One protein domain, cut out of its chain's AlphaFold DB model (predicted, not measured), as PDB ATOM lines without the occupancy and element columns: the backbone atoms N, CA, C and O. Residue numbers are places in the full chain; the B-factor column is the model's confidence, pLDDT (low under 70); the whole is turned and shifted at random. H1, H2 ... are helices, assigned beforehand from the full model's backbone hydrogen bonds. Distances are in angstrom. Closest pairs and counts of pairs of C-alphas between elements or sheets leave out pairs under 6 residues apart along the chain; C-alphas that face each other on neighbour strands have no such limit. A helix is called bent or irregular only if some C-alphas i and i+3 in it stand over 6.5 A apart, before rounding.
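Overview. This is residues 2 to 130 of the 394 residues of an uncharacterized protein of Bacillus sp. FJAT-27225 (UniProt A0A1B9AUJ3). Two long helices, H2 and the bent H4, and the shorter H3 lie side by side in a long bundle, while H1 slants across the outside of H3 at a steep angle. H3 runs against the direction of H2 and H4 and stands beside part of their length; H4 is bent between residues 103 and 106, but its arms H4a and H4b run nearly straight on from one another. The printed part has 129 residues with four named helices, H1, H2, H3 and H4 in chain order, and no named strand; its class is all helix. It is only just loose, close to compact, with a radius of gyration of the C-alphas of 17.1 A, and elongated, with spans of 57 by 31 by 22 A.

Arrangement. H1, residues 2 to 21, touches H3, residues 69 to 87, with residues 9 to 17 alone, at a steep tilt of 62 degrees; their closest C-alphas, those of Val 13 and Ala 77, are 5.8 A apart. H1 is close to but not clearly touching H2, residues 29 to 61. H2 and H3 form a helical hairpin, opposite ways at a shallow tilt of 27 degrees, with the closest C-alphas, those of Ser 36 and Ala 82, 4.7 A apart. H3 is the hub, touching three other helices. H4, residues 91 to 130, was assigned as one helix by its hydrogen bonds but is bent: C-alphas 103 and 106 are 6.7 A apart. Its arms, H4a with residues 91 to 103 and H4b with residues 106 to 130, stand at a shallow tilt of 19 degrees. H3 and H4a form a second helical hairpin, with the closest C-alphas, those of Val 86 and Ile 94, 5.4 A apart. H2 touches H4b with residues 44 to 51 alone, the same way at a shallow tilt of 25 degrees; the closest C-alphas, those of Ala 44 and Ile 109, are 5.8 A apart. H1 is apart from H4a and H4b. Every O i to N i+4 pair is within hydrogen-bond range in H1, H2, H3 and H4a, and 18 of 21 are in H4b.

Along the chain. H1 begins at C-alpha 2 (83.317, 6.263, 34.327) and is 27.5 A long. H2 is 48.0 A long, and H3 27.1 A. H4a measures 18.0 A and H4b 35.7 A, ending at C-alpha 130 (113.634, 23.344, 37.898).

Size, cuts and confidence. The two C-alphas farthest apart, those of Gly 26 and Ile 129, are 57.8 A apart. The printed part has no cut and no long link. Residues 2 to 27 have pLDDT under 70.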
ATOM      1  N   LYS A   2      83.905   6.747  35.604       33.31
ATOM      2  CA  LYS A   2      83.317   6.263  34.327       33.31
ATOM      3  C   LYS A   2      81.977   6.910  33.904       33.31
ATOM      4  O   LYS A   2      81.816   7.217  32.734       33.31
ATOM      5  N   LYS A   3      81.047   7.188  34.833       33.41
ATOM      6  CA  LYS A   3      79.745   7.827  34.516       33.41
ATOM      7  C   LYS A   3      79.842   9.309  34.109       33.41
ATOM      8  O   LYS A   3      79.043   9.752  33.295       33.41
ATOM      9  N   ARG A   4      80.817  10.064  34.640       38.91
ATOM     10  CA  ARG A   4      81.021  11.484  34.286       38.91
ATOM     11  C   ARG A   4      81.635  11.632  32.893       38.91
ATOM     12  O   ARG A   4      81.141  12.429  32.117       38.91
ATOM     13  N   ILE A   5      82.614  10.789  32.555       42.59
ATOM     14  CA  ILE A   5      83.220  10.745  31.212       42.59
ATOM     15  C   ILE A   5      82.160  10.415  30.152       42.59
ATOM     16  O   ILE A   5      82.120  11.057  29.112       42.59
ATOM     17  N   TRP A   6      81.261   9.468  30.441       34.44
ATOM     18  CA  TRP A   6      80.180   9.087  29.526       34.44
ATOM     19  C   TRP A   6      79.153  10.210  29.320       34.44
ATOM     20  O   TRP A   6      78.760  10.474  28.192       34.44
ATOM     21  N   ALA A   7      78.767  10.917  30.387       43.25
ATOM     22  CA  ALA A   7      77.867  12.067  30.290       43.25
ATOM     23  C   ALA A   7      78.499  13.244  29.523       43.25
ATOM     24  O   ALA A   7      77.819  13.870  28.715       43.25
ATOM     25  N   SER A   8      79.797  13.505  29.717       46.72
ATOM     26  CA  SER A   8      80.543  14.528  28.972       46.72
ATOM     27  C   SER A   8      80.714  14.166  27.496       46.72
ATOM     28  O   SER A   8      80.526  15.027  26.646       46.72
ATOM     29  N   LEU A   9      80.987  12.895  27.174       43.94
ATOM     30  CA  LEU A   9      81.025  12.394  25.793       43.94
ATOM     31  C   LEU A   9      79.659  12.515  25.113       43.94
ATOM     32  O   LEU A   9      79.591  12.972  23.981       43.94
ATOM     33  N   VAL A  10      78.568  12.165  25.802       53.34
ATOM     34  CA  VAL A  10      77.205  12.322  25.269       53.34
ATOM     35  C   VAL A  10      76.861  13.801  25.072       53.34
ATOM     36  O   VAL A  10      76.319  14.150  24.031       53.34
ATOM     37  N   ALA A  11      77.225  14.687  26.003       50.75
ATOM     38  CA  ALA A  11      76.993  16.125  25.870       50.75
ATOM     39  C   ALA A  11      77.819  16.764  24.735       50.75
ATOM     40  O   ALA A  11      77.280  17.570  23.982       50.75
ATOM     41  N   LEU A  12      79.086  16.368  24.560       51.78
ATOM     42  CA  LEU A  12      79.947  16.806  23.450       51.78
ATOM     43  C   LEU A  12      79.482  16.250  22.102       51.78
ATOM     44  O   LEU A  12      79.494  16.974  21.112       51.78
ATOM     45  N   VAL A  13      79.018  14.999  22.061       51.75
ATOM     46  CA  VAL A  13      78.387  14.412  20.872       51.75
ATOM     47  C   VAL A  13      77.097  15.159  20.536       51.75
ATOM     48  O   VAL A  13      76.886  15.477  19.374       51.75
ATOM     49  N   VAL A  14      76.267  15.518  21.520       53.16
ATOM     50  CA  VAL A  14      75.057  16.334  21.304       53.16
ATOM     51  C   VAL A  14      75.415  17.746  20.820       53.16
ATOM     52  O   VAL A  14      74.797  18.221  19.873       53.16
ATOM     53  N   LEU A  15      76.447  18.390  21.374       47.88
ATOM     54  CA  LEU A  15      76.924  19.706  20.924       47.88
ATOM     55  C   LEU A  15      77.494  19.668  19.496       47.88
ATOM     56  O   LEU A  15      77.107  20.490  18.664       47.88
ATOM     57  N   ALA A  16      78.325  18.675  19.167       46.16
ATOM     58  CA  ALA A  16      78.834  18.460  17.811       46.16
ATOM     59  C   ALA A  16      77.701  18.143  16.816       46.16
ATOM     60  O   ALA A  16      77.682  18.662  15.700       46.16
ATOM     61  N   LEU A  17      76.700  17.363  17.244       42.84
ATOM     62  CA  LEU A  17      75.484  17.103  16.474       42.84
ATOM     63  C   LEU A  17      74.628  18.362  16.287       42.84
ATOM     64  O   LEU A  17      73.981  18.477  15.254       42.84
ATOM     65  N   THR A  18      74.629  19.320  17.219       47.09
ATOM     66  CA  THR A  18      73.915  20.598  17.035       47.09
ATOM     67  C   THR A  18      74.659  21.585  16.137       47.09
ATOM     68  O   THR A  18      74.022  22.191  15.284       47.09
ATOM     69  N   ALA A  19      75.988  21.704  16.228       42.44
ATOM     70  CA  ALA A  19      76.755  22.595  15.350       42.44
ATOM     71  C   ALA A  19      76.802  22.088  13.891       42.44
ATOM     72  O   ALA A  19      76.674  22.880  12.956       42.44
ATOM     73  N   GLY A  20      76.901  20.769  13.679       40.03
ATOM     74  CA  GLY A  20      76.831  20.154  12.345       40.03
ATOM     75  C   GLY A  20      75.403  19.894  11.838       40.03
ATOM     76  O   GLY A  20      75.161  19.877  10.628       40.03
ATOM     77  N   GLY A  21      74.434  19.712  12.742       41.84
ATOM     78  CA  GLY A  21      73.067  19.280  12.424       41.84
ATOM     79  C   GLY A  21      72.216  20.314  11.695       41.84
ATOM     80  O   GLY A  21      71.434  19.938  10.822       41.84
ATOM     81  N   TYR A  22      72.405  21.609  11.963       43.50
ATOM     82  CA  TYR A  22      71.632  22.661  11.287       43.50
ATOM     83  C   TYR A  22      71.981  22.826   9.800       43.50
ATOM     84  O   TYR A  22      71.155  23.312   9.036       43.50
ATOM     85  N   ALA A  23      73.151  22.358   9.353       45.88
ATOM     86  CA  ALA A  23      73.543  22.418   7.943       45.88
ATOM     87  C   ALA A  23      73.186  21.150   7.137       45.88
ATOM     88  O   ALA A  23      73.347  21.144   5.920       45.88
ATOM     89  N   ALA A  24      72.734  20.072   7.791       47.03
ATOM     90  CA  ALA A  24      72.565  18.754   7.164       47.03
ATOM     91  C   ALA A  24      71.105  18.380   6.837       47.03
ATOM     92  O   ALA A  24      70.866  17.327   6.238       47.03
ATOM     93  N   TYR A  25      70.126  19.212   7.206       41.62
ATOM     94  CA  TYR A  25      68.709  18.959   6.935       41.62
ATOM     95  C   TYR A  25      68.419  19.142   5.429       41.62
ATOM     96  O   TYR A  25      68.145  20.243   4.968       41.62
ATOM     97  N   GLY A  26      68.561  18.062   4.647       52.91
ATOM     98  CA  GLY A  26      68.337  18.033   3.189       52.91
ATOM     99  C   GLY A  26      69.504  17.511   2.334       52.91
ATOM    100  O   GLY A  26      69.345  17.346   1.126       52.91
ATOM    101  N   MET A  27      70.670  17.215   2.919       66.50
ATOM    102  CA  MET A  27      71.803  16.624   2.185       66.50
ATOM    103  C   MET A  27      71.606  15.120   1.933       66.50
ATOM    104  O   MET A  27      71.084  14.399   2.785       66.50
ATOM    105  N   ASN A  28      72.078  14.616   0.781       83.44
ATOM    106  CA  ASN A  28      72.162  13.168   0.567       83.44
ATOM    107  C   ASN A  28      73.182  12.538   1.543       83.44
ATOM    108  O   ASN A  28      74.068  13.220   2.067       83.44
ATOM    109  N   LYS A  29      73.051  11.231   1.790       87.94
ATOM    110  CA  LYS A  29      73.849  10.516   2.801       87.94
ATOM    111  C   LYS A  29      75.361  10.587   2.539       87.94
ATOM    112  O   LYS A  29      76.124  10.711   3.490       87.94
ATOM    113  N   ASP A  30      75.776  10.594   1.275       88.62
ATOM    114  CA  ASP A  30      77.188  10.620   0.877       88.62
ATOM    115  C   ASP A  30      77.823  11.993   1.129       88.62
ATOM    116  O   ASP A  30      78.896  12.072   1.719       88.62
ATOM    117  N   LYS A  31      77.126  13.085   0.782       90.06
ATOM    118  CA  LYS A  31      77.579  14.453   1.084       90.06
ATOM    119  C   LYS A  31      77.652  14.707   2.588       90.06
ATOM    120  O   LYS A  31      78.514  15.452   3.046       90.06
ATOM    121  N   LYS A  32      76.738  14.116   3.368       90.19
ATOM    122  CA  LYS A  32      76.776  14.220   4.832       90.19
ATOM    123  C   LYS A  32      78.022  13.526   5.389       90.19
ATOM    124  O   LYS A  32      78.748  14.135   6.167       90.19
ATOM    125  N   ALA A  33      78.287  12.298   4.939       91.88
ATOM    126  CA  ALA A  33      79.481  11.548   5.312       91.88
ATOM    127  C   ALA A  33      80.772  12.298   4.942       91.88
ATOM    128  O   ALA A  33      81.654  12.432   5.785       91.88
ATOM    129  N   GLU A  34      80.849  12.846   3.726       93.75
ATOM    130  CA  GLU A  34      81.974  13.670   3.273       93.75
ATOM    131  C   GLU A  34      82.250  14.841   4.220       93.75
ATOM    132  O   GLU A  34      83.371  14.994   4.704       93.75
ATOM    133  N   LYS A  35      81.219  15.635   4.534       93.81
ATOM    134  CA  LYS A  35      81.363  16.808   5.400       93.81
ATOM    135  C   LYS A  35      81.855  16.430   6.799       93.81
ATOM    136  O   LYS A  35      82.796  17.043   7.295       93.81
ATOM    137  N   SER A  36      81.269  15.403   7.414       93.56
ATOM    138  CA  SER A  36      81.692  14.951   8.745       93.56
ATOM    139  C   SER A  36      83.127  14.414   8.756       93.56
ATOM    140  O   SER A  36      83.844  14.601   9.738       93.56
ATOM    141  N   VAL A  37      83.573  13.769   7.674       96.19
ATOM    142  CA  VAL A  37      84.956  13.282   7.545       96.19
ATOM    143  C   VAL A  37      85.937  14.439   7.395       96.19
ATOM    144  O   VAL A  37      86.980  14.417   8.047       96.19
ATOM    145  N   GLU A  38      85.614  15.458   6.596       96.38
ATOM    146  CA  GLU A  38      86.462  16.649   6.465       96.38
ATOM    147  C   GLU A  38      86.554  17.436   7.782       96.38
ATOM    148  O   GLU A  38      87.649  17.835   8.172       96.38
ATOM    149  N   GLU A  39      85.456  17.572   8.535       94.50
ATOM    150  CA  GLU A  39      85.472  18.179   9.878       94.50
ATOM    151  C   GLU A  39      86.365  17.391  10.853       94.50
ATOM    152  O   GLU A  39      87.227  17.966  11.525       94.50
ATOM    153  N   ALA A  40      86.222  16.061  10.894       96.25
ATOM    154  CA  ALA A  40      87.055  15.204  11.738       96.25
ATOM    155  C   ALA A  40      88.539  15.259  11.335       96.25
ATOM    156  O   ALA A  40      89.426  15.290  12.190       96.25
ATOM    157  N   LYS A  41      88.827  15.304  10.030       97.69
ATOM    158  CA  LYS A  41      90.183  15.400   9.478       97.69
ATOM    159  C   LYS A  41      90.836  16.747   9.763       97.69
ATOM    160  O   LYS A  41      92.025  16.766  10.097       97.69
ATOM    161  N   ALA A  42      90.091  17.845   9.647       96.81
ATOM    162  CA  ALA A  42      90.565  19.179   9.994       96.81
ATOM    163  C   ALA A  42      90.945  19.239  11.479       96.81
ATOM    164  O   ALA A  42      92.090  19.556  11.797       96.81
ATOM    165  N   SER A  43      90.044  18.797  12.364       96.88
ATOM    166  CA  SER A  43      90.282  18.765  13.813       96.88
ATOM    167  C   SER A  43      91.476  17.877  14.200       96.88
ATOM    168  O   SER A  43      92.361  18.309  14.937       96.88
ATOM    169  N   ALA A  44      91.580  16.665  13.641       98.00
ATOM    170  CA  ALA A  44      92.723  15.785  13.893       98.00
ATOM    171  C   ALA A  44      94.048  16.362  13.366       98.00
ATOM    172  O   ALA A  44      95.099  16.151  13.966       98.00
ATOM    173  N   THR A  45      94.019  17.083  12.241       97.88
ATOM    174  CA  THR A  45      95.216  17.721  11.671       97.88
ATOM    175  C   THR A  45      95.662  18.921  12.496       97.88
ATOM    176  O   THR A  45      96.861  19.080  12.707       97.88
ATOM    177  N   GLU A  46      94.725  19.724  12.995       97.56
ATOM    178  CA  GLU A  46      95.014  20.834  13.902       97.56
ATOM    179  C   GLU A  46      95.687  20.335  15.188       97.56
ATOM    180  O   GLU A  46      96.788  20.781  15.503       97.56
ATOM    181  N   LEU A  47      95.099  19.334  15.858       97.56
ATOM    182  CA  LEU A  47      95.684  18.710  17.052       97.56
ATOM    183  C   LEU A  47      97.091  18.169  16.799       97.56
ATOM    184  O   LEU A  47      97.997  18.338  17.612       97.56
ATOM    185  N   TYR A  48      97.274  17.502  15.662       97.94
ATOM    186  CA  TYR A  48      98.553  16.919  15.290       97.94
ATOM    187  C   TYR A  48      99.638  17.978  15.065       97.94
ATOM    188  O   TYR A  48     100.782  17.814  15.491       97.94
ATOM    189  N   ASN A  49      99.278  19.084  14.414       98.19
ATOM    190  CA  ASN A  49     100.186  20.207  14.204       98.19
ATOM    191  C   ASN A  49     100.498  20.922  15.527       98.19
ATOM    192  O   ASN A  49     101.650  21.294  15.752       98.19
ATOM    193  N   GLU A  50      99.512  21.062  16.419       98.06
ATOM    194  CA  GLU A  50      99.718  21.593  17.768       98.06
ATOM    195  C   GLU A  50     100.711  20.715  18.548       98.06
ATOM    196  O   GLU A  50     101.691  21.233  19.077       98.06
ATOM    197  N   MET A  51     100.541  19.387  18.532       98.25
ATOM    198  CA  MET A  51     101.486  18.430  19.127       98.25
ATOM    199  C   MET A  51     102.902  18.604  18.585       98.25
ATOM    200  O   MET A  51     103.840  18.721  19.369       98.25
ATOM    201  N   LYS A  52     103.077  18.667  17.260       98.25
ATOM    202  CA  LYS A  52     104.402  18.883  16.658       98.25
ATOM    203  C   LYS A  52     105.050  20.179  17.137       98.25
ATOM    204  O   LYS A  52     106.236  20.182  17.446       98.25
ATOM    205  N   LYS A  53     104.270  21.256  17.246       97.88
ATOM    206  CA  LYS A  53     104.755  22.527  17.789       97.88
ATOM    207  C   LYS A  53     105.210  22.377  19.246       97.88
ATOM    208  O   LYS A  53     106.294  22.839  19.581       97.88
ATOM    209  N   ARG A  54     104.426  21.692  20.090       97.19
ATOM    210  CA  ARG A  54     104.782  21.445  21.500       97.19
ATOM    211  C   ARG A  54     106.028  20.583  21.662       97.19
ATOM    212  O   ARG A  54     106.798  20.820  22.584       97.19
ATOM    213  N   ILE A  55     106.232  19.609  20.776       97.88
ATOM    214  CA  ILE A  55     107.453  18.797  20.760       97.88
ATOM    215  C   ILE A  55     108.664  19.689  20.493       97.88
ATOM    216  O   ILE A  55     109.593  19.660  21.287       97.88
ATOM    217  N   LEU A  56     108.619  20.533  19.455       97.06
ATOM    218  CA  LEU A  56     109.718  21.452  19.135       97.06
ATOM    219  C   LEU A  56     110.009  22.429  20.288       97.06
ATOM    220  O   LEU A  56     111.147  22.539  20.735       97.06
ATOM    221  N   GLU A  57     108.970  23.074  20.833       96.00
ATOM    222  CA  GLU A  57     109.091  23.960  22.005       96.00
ATOM    223  C   GLU A  57     109.695  23.212  23.219       96.00
ATOM    224  O   GLU A  57     110.498  23.762  23.980       96.00
ATOM    225  N   GLY A  58     109.325  21.942  23.404       95.00
ATOM    226  CA  GLY A  58     109.811  21.084  24.482       95.00
ATOM    227  C   GLY A  58     111.238  20.576  24.282       95.00
ATOM    228  O   GLY A  58     111.964  20.429  25.261       95.00
ATOM    229  N   GLU A  59     111.683  20.348  23.049       93.62
ATOM    230  CA  GLU A  59     113.067  19.966  22.750       93.62
ATOM    231  C   GLU A  59     114.047  21.107  23.041       93.62
ATOM    232  O   GLU A  59     115.121  20.855  23.590       93.62
ATOM    233  N   GLU A  60     113.650  22.351  22.756       90.25
ATOM    234  CA  GLU A  60     114.438  23.553  23.053       90.25
ATOM    235  C   GLU A  60     114.461  23.879  24.553       90.25
ATOM    236  O   GLU A  60     115.513  24.171  25.122       90.25
ATOM    237  N   SER A  61     113.300  23.829  25.215       90.12
ATOM    238  CA  SER A  61     113.161  24.268  26.614       90.12
ATOM    239  C   SER A  61     113.334  23.151  27.650       90.12
ATOM    240  O   SER A  61     113.602  23.409  28.825       90.12
ATOM    241  N   GLY A  62     113.140  21.894  27.255       89.88
ATOM    242  CA  GLY A  62     112.967  20.749  28.151       89.88
ATOM    243  C   GLY A  62     111.576  20.643  28.796       89.88
ATOM    244  O   GLY A  62     111.347  19.705  29.570       89.88
ATOM    245  N   LYS A  63     110.654  21.574  28.507       94.94
ATOM    246  CA  LYS A  63     109.288  21.606  29.045       94.94
ATOM    247  C   LYS A  63     108.288  21.124  27.992       94.94
ATOM    248  O   LYS A  63     107.885  21.880  27.114       94.94
ATOM    249  N   PHE A  64     107.834  19.883  28.119       96.62
ATOM    250  CA  PHE A  64     106.839  19.310  27.213       96.62
ATOM    251  C   PHE A  64     105.426  19.501  27.761       96.62
ATOM    252  O   PHE A  64     105.040  18.887  28.756       96.62
ATOM    253  N   GLU A  65     104.648  20.365  27.115       95.50
ATOM    254  CA  GLU A  65     103.267  20.642  27.515       95.50
ATOM    255  C   GLU A  65     102.286  19.660  26.872       95.50
ATOM    256  O   GLU A  65     102.414  19.295  25.700       95.50
ATOM    257  N   LYS A  66     101.270  19.252  27.640       95.56
ATOM    258  CA  LYS A  66     100.166  18.434  27.132       95.56
ATOM    259  C   LYS A  66      99.324  19.217  26.125       95.56
ATOM    260  O   LYS A  66      99.082  20.410  26.296       95.56
ATOM    261  N   ILE A  67      98.798  18.504  25.136       97.44
ATOM    262  CA  ILE A  67      97.672  18.973  24.332       97.44
ATOM    263  C   ILE A  67      96.400  18.886  25.167       97.44
ATOM    264  O   ILE A  67      96.191  17.906  25.886       97.44
ATOM    265  N   ASP A  68      95.562  19.915  25.068       95.25
ATOM    266  CA  ASP A  68      94.317  20.027  25.820       95.25
ATOM    267  C   ASP A  68      93.424  18.790  25.625       95.25
ATOM    268  O   ASP A  68      93.035  18.434  24.508       95.25
ATOM    269  N   GLY A  69      93.099  18.132  26.740       92.44
ATOM    270  CA  GLY A  69      92.282  16.926  26.754       92.44
ATOM    271  C   GLY A  69      90.869  17.158  26.223       92.44
ATOM    272  O   GLY A  69      90.304  16.248  25.618       92.44
ATOM    273  N   GLU A  70      90.308  18.360  26.380       93.25
ATOM    274  CA  GLU A  70      88.984  18.686  25.840       93.25
ATOM    275  C   GLU A  70      89.003  18.725  24.311       93.25
ATOM    276  O   GLU A  70      88.131  18.131  23.671       93.25
ATOM    277  N   LYS A  71      90.047  19.314  23.712       95.38
ATOM    278  CA  LYS A  71      90.221  19.309  22.253       95.38
ATOM    279  C   LYS A  71      90.425  17.892  21.708       95.38
ATOM    280  O   LYS A  71      89.870  17.549  20.664       95.38
ATOM    281  N   VAL A  72      91.178  17.045  22.419       96.12
ATOM    282  CA  VAL A  72      91.354  15.628  22.042       96.12
ATOM    283  C   VAL A  72      90.010  14.891  22.065       96.12
ATOM    284  O   VAL A  72      89.666  14.216  21.093       96.12
ATOM    285  N   LEU A  73      89.209  15.075  23.120       94.12
ATOM    286  CA  LEU A  73      87.868  14.487  23.220       94.12
ATOM    287  C   LEU A  73      86.922  14.994  22.121       94.12
ATOM    288  O   LEU A  73      86.125  14.217  21.592       94.12
ATOM    289  N   GLN A  74      87.015  16.272  21.750       93.88
ATOM    290  CA  GLN A  74      86.232  16.843  20.657       93.88
ATOM    291  C   GLN A  74      86.581  16.193  19.311       93.88
ATOM    292  O   GLN A  74      85.677  15.790  18.576       93.88
ATOM    293  N   ALA A  75      87.869  16.024  19.001       94.75
ATOM    294  CA  ALA A  75      88.297  15.357  17.770       94.75
ATOM    295  C   ALA A  75      87.859  13.885  17.722       94.75
ATOM    296  O   ALA A  75      87.441  13.390  16.673       94.75
ATOM    297  N   GLU A  76      87.890  13.182  18.858       95.06
ATOM    298  CA  GLU A  76      87.348  11.825  18.963       95.06
ATOM    299  C   GLU A  76      85.845  11.778  18.699       95.06
ATOM    300  O   GLU A  76      85.381  10.911  17.956       95.06
ATOM    301  N   ALA A  77      85.086  12.708  19.279       93.25
ATOM    302  CA  ALA A  77      83.647  12.795  19.065       93.25
ATOM    303  C   ALA A  77      83.327  13.040  17.582       93.25
ATOM    304  O   ALA A  77      82.488  12.334  17.018       93.25
ATOM    305  N   LEU A  78      84.045  13.957  16.925       93.31
ATOM    306  CA  LEU A  78      83.917  14.204  15.486       93.31
ATOM    307  C   LEU A  78      84.251  12.953  14.663       93.31
ATOM    308  O   LEU A  78      83.502  12.602  13.753       93.31
ATOM    309  N   ALA A  79      85.312  12.221  15.014       95.19
ATOM    310  CA  ALA A  79      85.661  10.971  14.341       95.19
ATOM    311  C   ALA A  79      84.580   9.884  14.513       95.19
ATOM    312  O   ALA A  79      84.306   9.130  13.577       95.19
ATOM    313  N   VAL A  80      83.933   9.800  15.681       93.62
ATOM    314  CA  VAL A  80      82.815   8.871  15.932       93.62
ATOM    315  C   VAL A  80      81.578   9.253  15.115       93.62
ATOM    316  O   VAL A  80      80.953   8.374  14.509       93.62
ATOM    317  N   VAL A  81      81.237  10.543  15.055       91.94
ATOM    318  CA  VAL A  81      80.136  11.049  14.215       91.94
ATOM    319  C   VAL A  81      80.413  10.735  12.746       91.94
ATOM    320  O   VAL A  81      79.573  10.123  12.085       91.94
ATOM    321  N   ALA A  82      81.622  11.034  12.265       93.38
ATOM    322  CA  ALA A  82      82.043  10.747  10.900       93.38
ATOM    323  C   ALA A  82      81.936   9.254  10.557       93.38
ATOM    324  O   ALA A  82      81.341   8.904   9.541       93.38
ATOM    325  N   ARG A  83      82.413   8.349  11.427       94.44
ATOM    326  CA  ARG A  83      82.252   6.894  11.226       94.44
ATOM    327  C   ARG A  83      80.783   6.482  11.125       94.44
ATOM    328  O   ARG A  83      80.439   5.656  10.284       94.44
ATOM    329  N   THR A  84      79.927   7.060  11.965       93.00
ATOM    330  CA  THR A  84      78.489   6.755  11.985       93.00
ATOM    331  C   THR A  84      77.797   7.204  10.699       93.00
ATOM    332  O   THR A  84      76.945   6.486  10.172       93.00
ATOM    333  N   ASP A  85      78.151   8.380  10.181       91.06
ATOM    334  CA  ASP A  85      77.578   8.898   8.941       91.06
ATOM    335  C   ASP A  85      78.123   8.159   7.708       91.06
ATOM    336  O   ASP A  85      77.341   7.811   6.823       91.06
ATOM    337  N   VAL A  86      79.412   7.796   7.697       94.31
ATOM    338  CA  VAL A  86      80.022   6.955   6.651       94.31
ATOM    339  C   VAL A  86      79.336   5.591   6.559       94.31
ATOM    340  O   VAL A  86      78.999   5.163   5.462       94.31
ATOM    341  N   GLN A  87      79.034   4.929   7.681       93.12
ATOM    342  CA  GLN A  87      78.340   3.628   7.682       93.12
ATOM    343  C   GLN A  87      76.942   3.659   7.042       93.12
ATOM    344  O   GLN A  87      76.435   2.618   6.625       93.12
ATOM    345  N   LYS A  88      76.304   4.831   6.974       91.81
ATOM    346  CA  LYS A  88      74.973   5.014   6.372       91.81
ATOM    347  C   LYS A  88      75.036   5.418   4.893       91.81
ATOM    348  O   LYS A  88      73.975   5.538   4.273       91.81
ATOM    349  N   ALA A  89      76.229   5.669   4.359       92.56
ATOM    350  CA  ALA A  89      76.464   6.150   3.002       92.56
ATOM    351  C   ALA A  89      76.484   5.009   1.963       92.56
ATOM    352  O   ALA A  89      76.278   3.835   2.283       92.56
ATOM    353  N   SER A  90      76.695   5.355   0.692       92.94
ATOM    354  CA  SER A  90      76.879   4.393  -0.398       92.94
ATOM    355  C   SER A  90      78.149   3.550  -0.224       92.94
ATOM    356  O   SER A  90      79.074   3.920   0.498       92.94
ATOM    357  N   LYS A  91      78.234   2.406  -0.921       94.81
ATOM    358  CA  LYS A  91      79.420   1.525  -0.871       94.81
ATOM    359  C   LYS A  91      80.713   2.249  -1.263       94.81
ATOM    360  O   LYS A  91      81.762   1.980  -0.684       94.81
ATOM    361  N   GLU A  92      80.638   3.155  -2.233       92.94
ATOM    362  CA  GLU A  92      81.790   3.931  -2.686       92.94
ATOM    363  C   GLU A  92      82.243   4.939  -1.623       92.94
ATOM    364  O   GLU A  92      83.432   4.997  -1.301       92.94
ATOM    365  N   ALA A  93      81.296   5.661  -1.015       92.12
ATOM    366  CA  ALA A  93      81.564   6.581   0.086       92.12
ATOM    367  C   ALA A  93      82.109   5.855   1.329       92.12
ATOM    368  O   ALA A  93      83.063   6.333   1.942       92.12
ATOM    369  N   ILE A  94      81.568   4.676   1.662       95.00
ATOM    370  CA  ILE A  94      82.076   3.823   2.746       95.00
ATOM    371  C   ILE A  94      83.552   3.496   2.533       95.00
ATOM    372  O   ILE A  94      84.341   3.646   3.462       95.00
ATOM    373  N   ARG A  95      83.927   3.077   1.320       95.62
ATOM    374  CA  ARG A  95      85.319   2.751   0.989       95.62
ATOM    375  C   ARG A  95      86.210   3.987   1.111       95.62
ATOM    376  O   ARG A  95      87.102   4.014   1.951       95.62
ATOM    377  N   LYS A  96      85.905   5.038   0.345       95.81
ATOM    378  CA  LYS A  96      86.730   6.253   0.255       95.81
ATOM    379  C   LYS A  96      86.892   6.959   1.605       95.81
ATOM    380  O   LYS A  96      88.002   7.282   2.014       95.81
ATOM    381  N   TYR A  97      85.790   7.238   2.297       96.19
ATOM    382  CA  TYR A  97      85.838   7.994   3.549       96.19
ATOM    383  C   TYR A  97      86.183   7.111   4.755       96.19
ATOM    384  O   TYR A  97      86.760   7.602   5.726       96.19
ATOM    385  N   GLY A  98      85.888   5.809   4.689       95.06
ATOM    386  CA  GLY A  98      86.349   4.832   5.673       95.06
ATOM    387  C   GLY A  98      87.873   4.728   5.709       95.06
ATOM    388  O   GLY A  98      88.446   4.780   6.797       95.06
ATOM    389  N   GLU A  99      88.523   4.672   4.539       97.00
ATOM    390  CA  GLU A  99      89.988   4.701   4.402       97.00
ATOM    391  C   GLU A  99      90.580   5.971   5.038       97.00
ATOM    392  O   GLU A  99      91.448   5.877   5.901       97.00
ATOM    393  N   ILE A 100      90.037   7.162   4.744       96.88
ATOM    394  CA  ILE A 100      90.509   8.428   5.347       96.88
ATOM    395  C   ILE A 100      90.406   8.402   6.882       96.88
ATOM    396  O   ILE A 100      91.333   8.819   7.589       96.88
ATOM    397  N   LEU A 101      89.289   7.914   7.426       96.69
ATOM    398  CA  LEU A 101      89.107   7.817   8.875       96.69
ATOM    399  C   LEU A 101      90.093   6.828   9.511       96.69
ATOM    400  O   LEU A 101      90.602   7.100  10.605       96.69
ATOM    401  N   ALA A 102      90.355   5.698   8.854       96.94
ATOM    402  CA  ALA A 102      91.233   4.642   9.347       96.94
ATOM    403  C   ALA A 102      92.722   5.000   9.236       96.94
ATOM    404  O   ALA A 102      93.469   4.753  10.180       96.94
ATOM    405  N   GLU A 103      93.137   5.612   8.130       96.94
ATOM    406  CA  GLU A 103      94.548   5.830   7.794       96.94
ATOM    407  C   GLU A 103      95.045   7.237   8.138       96.94
ATOM    408  O   GLU A 103      96.239   7.435   8.332       96.94
ATOM    409  N   THR A 104      94.156   8.231   8.249       96.56
ATOM    410  CA  THR A 104      94.558   9.621   8.533       96.56
ATOM    411  C   THR A 104      94.038  10.122   9.874       96.56
ATOM    412  O   THR A 104      94.818  10.576  10.709       96.56
ATOM    413  N   VAL A 105      92.724  10.062  10.104       97.69
ATOM    414  CA  VAL A 105      92.113  10.711  11.279       97.69
ATOM    415  C   VAL A 105      92.458   9.963  12.565       97.69
ATOM    416  O   VAL A 105      92.988  10.550  13.508       97.69
ATOM    417  N   SER A 106      92.191   8.655  12.602       96.88
ATOM    418  CA  SER A 106      92.401   7.845  13.809       96.88
ATOM    419  C   SER A 106      93.876   7.770  14.232       96.88
ATOM    420  O   SER A 106      94.138   7.937  15.425       96.88
ATOM    421  N   PRO A 107      94.846   7.571  13.315       97.88
ATOM    422  CA  PRO A 107      96.261   7.532  13.676       97.88
ATOM    423  C   PRO A 107      96.761   8.855  14.258       97.88
ATOM    424  O   PRO A 107      97.387   8.835  15.312       97.88
ATOM    425  N   LYS A 108      96.392  10.004  13.668       98.44
ATOM    426  CA  LYS A 108      96.777  11.327  14.194       98.44
ATOM    427  C   LYS A 108      96.266  11.571  15.613       98.44
ATOM    428  O   LYS A 108      97.024  12.024  16.464       98.44
ATOM    429  N   ILE A 109      95.000  11.241  15.886       97.94
ATOM    430  CA  ILE A 109      94.435  11.365  17.241       97.94
ATOM    431  C   ILE A 109      95.181  10.439  18.215       97.94
ATOM    432  O   ILE A 109      95.484  10.837  19.339       97.94
ATOM    433  N   ASN A 110      95.504   9.212  17.796       97.50
ATOM    434  CA  ASN A 110      96.233   8.259  18.633       97.50
ATOM    435  C   ASN A 110      97.681   8.697  18.912       97.50
ATOM    436  O   ASN A 110      98.143   8.508  20.033       97.50
ATOM    437  N   GLU A 111      98.369   9.303  17.943       98.06
ATOM    438  CA  GLU A 111      99.697   9.906  18.132       98.06
ATOM    439  C   GLU A 111      99.660  11.023  19.187       98.06
ATOM    440  O   GLU A 111     100.438  11.000  20.138       98.06
ATOM    441  N   VAL A 112      98.675  11.925  19.114       98.31
ATOM    442  CA  VAL A 112      98.483  12.989  20.119       98.31
ATOM    443  C   VAL A 112      98.222  12.413  21.515       98.31
ATOM    444  O   VAL A 112      98.763  12.903  22.507       98.31
ATOM    445  N   LYS A 113      97.420  11.347  21.618       97.81
ATOM    446  CA  LYS A 113      97.187  10.651  22.893       97.81
ATOM    447  C   LYS A 113      98.455  10.024  23.453       97.81
ATOM    448  O   LYS A 113      98.671  10.086  24.661       97.81
ATOM    449  N   GLU A 114      99.249   9.391  22.599       97.81
ATOM    450  CA  GLU A 114     100.491   8.744  23.004       97.81
ATOM    451  C   GLU A 114     101.504   9.777  23.505       97.81
ATOM    452  O   GLU A 114     102.039   9.617  24.601       97.81
ATOM    453  N   TYR A 115     101.660  10.892  22.785       98.31
ATOM    454  CA  TYR A 115     102.430  12.050  23.239       98.31
ATOM    455  C   TYR A 115     101.958  12.558  24.610       98.31
ATOM    456  O   TYR A 115     102.769  12.740  25.519       98.31
ATOM    457  N   ASN A 116     100.645  12.742  24.790       98.00
ATOM    458  CA  ASN A 116     100.080  13.274  26.031       98.00
ATOM    459  C   ASN A 116     100.384  12.406  27.262       98.00
ATOM    460  O   ASN A 116     100.531  12.959  28.352       98.00
ATOM    461  N   LYS A 117     100.515  11.079  27.106       96.81
ATOM    462  CA  LYS A 117     100.944  10.192  28.204       96.81
ATOM    463  C   LYS A 117     102.347  10.545  28.699       96.81
ATOM    464  O   LYS A 117     102.574  10.556  29.904       96.81
ATOM    465  N   GLY A 118     103.269  10.836  27.780       96.94
ATOM    466  CA  GLY A 118     104.626  11.272  28.112       96.94
ATOM    467  C   GLY A 118     104.649  12.691  28.675       96.94
ATOM    468  O   GLY A 118     105.173  12.916  29.763       96.94
ATOM    469  N   ALA A 119     103.992  13.638  27.998       97.38
ATOM    470  CA  ALA A 119     103.937  15.039  28.423       97.38
ATOM    471  C   ALA A 119     103.338  15.220  29.835       97.38
ATOM    472  O   ALA A 119     103.762  16.094  30.590       97.38
ATOM    473  N   GLU A 120     102.388  14.364  30.231       95.50
ATOM    474  CA  GLU A 120     101.831  14.338  31.587       95.50
ATOM    475  C   GLU A 120     102.873  14.104  32.680       95.50
ATOM    476  O   GLU A 120     102.822  14.732  33.734       95.50
ATOM    477  N   VAL A 121     103.801  13.188  32.435       95.38
ATOM    478  CA  VAL A 121     104.853  12.838  33.391       95.38
ATOM    479  C   VAL A 121     105.997  13.846  33.302       95.38
ATOM    480  O   VAL A 121     106.509  14.319  34.319       95.38
ATOM    481  N   ALA A 122     106.353  14.224  32.074       96.81
ATOM    482  CA  ALA A 122     107.423  15.155  31.750       96.81
ATOM    483  C   ALA A 122     107.267  16.507  32.464       96.81
ATOM    484  O   ALA A 122     108.233  17.011  33.037       96.81
ATOM    485  N   ILE A 123     106.054  17.073  32.491       95.00
ATOM    486  CA  ILE A 123     105.812  18.373  33.133       95.00
ATOM    487  C   ILE A 123     106.071  18.339  34.646       95.00
ATOM    488  O   ILE A 123     106.698  19.251  35.180       95.00
ATOM    489  N   VAL A 124     105.676  17.258  35.326       94.75
ATOM    490  CA  VAL A 124     105.864  17.107  36.779       94.75
ATOM    491  C   VAL A 124     107.349  16.979  37.120       94.75
ATOM    492  O   VAL A 124     107.834  17.623  38.054       94.75
ATOM    493  N   LEU A 125     108.091  16.172  36.356       97.31
ATOM    494  CA  LEU A 125     109.539  16.045  36.526       97.31
ATOM    495  C   LEU A 125     110.246  17.372  36.247       97.31
ATOM    496  O   LEU A 125     111.092  17.785  37.040       97.31
ATOM    497  N   TYR A 126     109.868  18.063  35.169       96.38
ATOM    498  CA  TYR A 126     110.422  19.367  34.813       96.38
ATOM    499  C   TYR A 126     110.264  20.386  35.947       96.38
ATOM    500  O   TYR A 126     111.236  21.036  36.324       96.38
ATOM    501  N   GLU A 127     109.070  20.509  36.530       95.69
ATOM    502  CA  GLU A 127     108.811  21.453  37.623       95.69
ATOM    503  C   GLU A 127     109.660  21.154  38.864       95.69
ATOM    504  O   GLU A 127     110.253  22.066  39.447       95.69
ATOM    505  N   ARG A 128     109.772  19.876  39.248       96.56
ATOM    506  CA  ARG A 128     110.585  19.459  40.400       96.56
ATOM    507  C   ARG A 128     112.076  19.691  40.165       96.56
ATOM    508  O   ARG A 128     112.752  20.194  41.062       96.56
ATOM    509  N   ILE A 129     112.576  19.361  38.973       97.38
ATOM    510  CA  ILE A 129     113.977  19.581  38.589       97.38
ATOM    511  C   ILE A 129     114.287  21.074  38.566       97.38
ATOM    512  O   ILE A 129     115.245  21.491  39.203       97.38
ATOM    513  N   ASN A 130     113.442  21.895  37.942       96.12
ATOM    514  CA  ASN A 130     113.634  23.344  37.898       96.12
ATOM    515  C   ASN A 130     113.607  23.968  39.307       96.12
ATOM    516  O   ASN A 130     114.396  24.861  39.612       96.12
TER     517      ASN A 130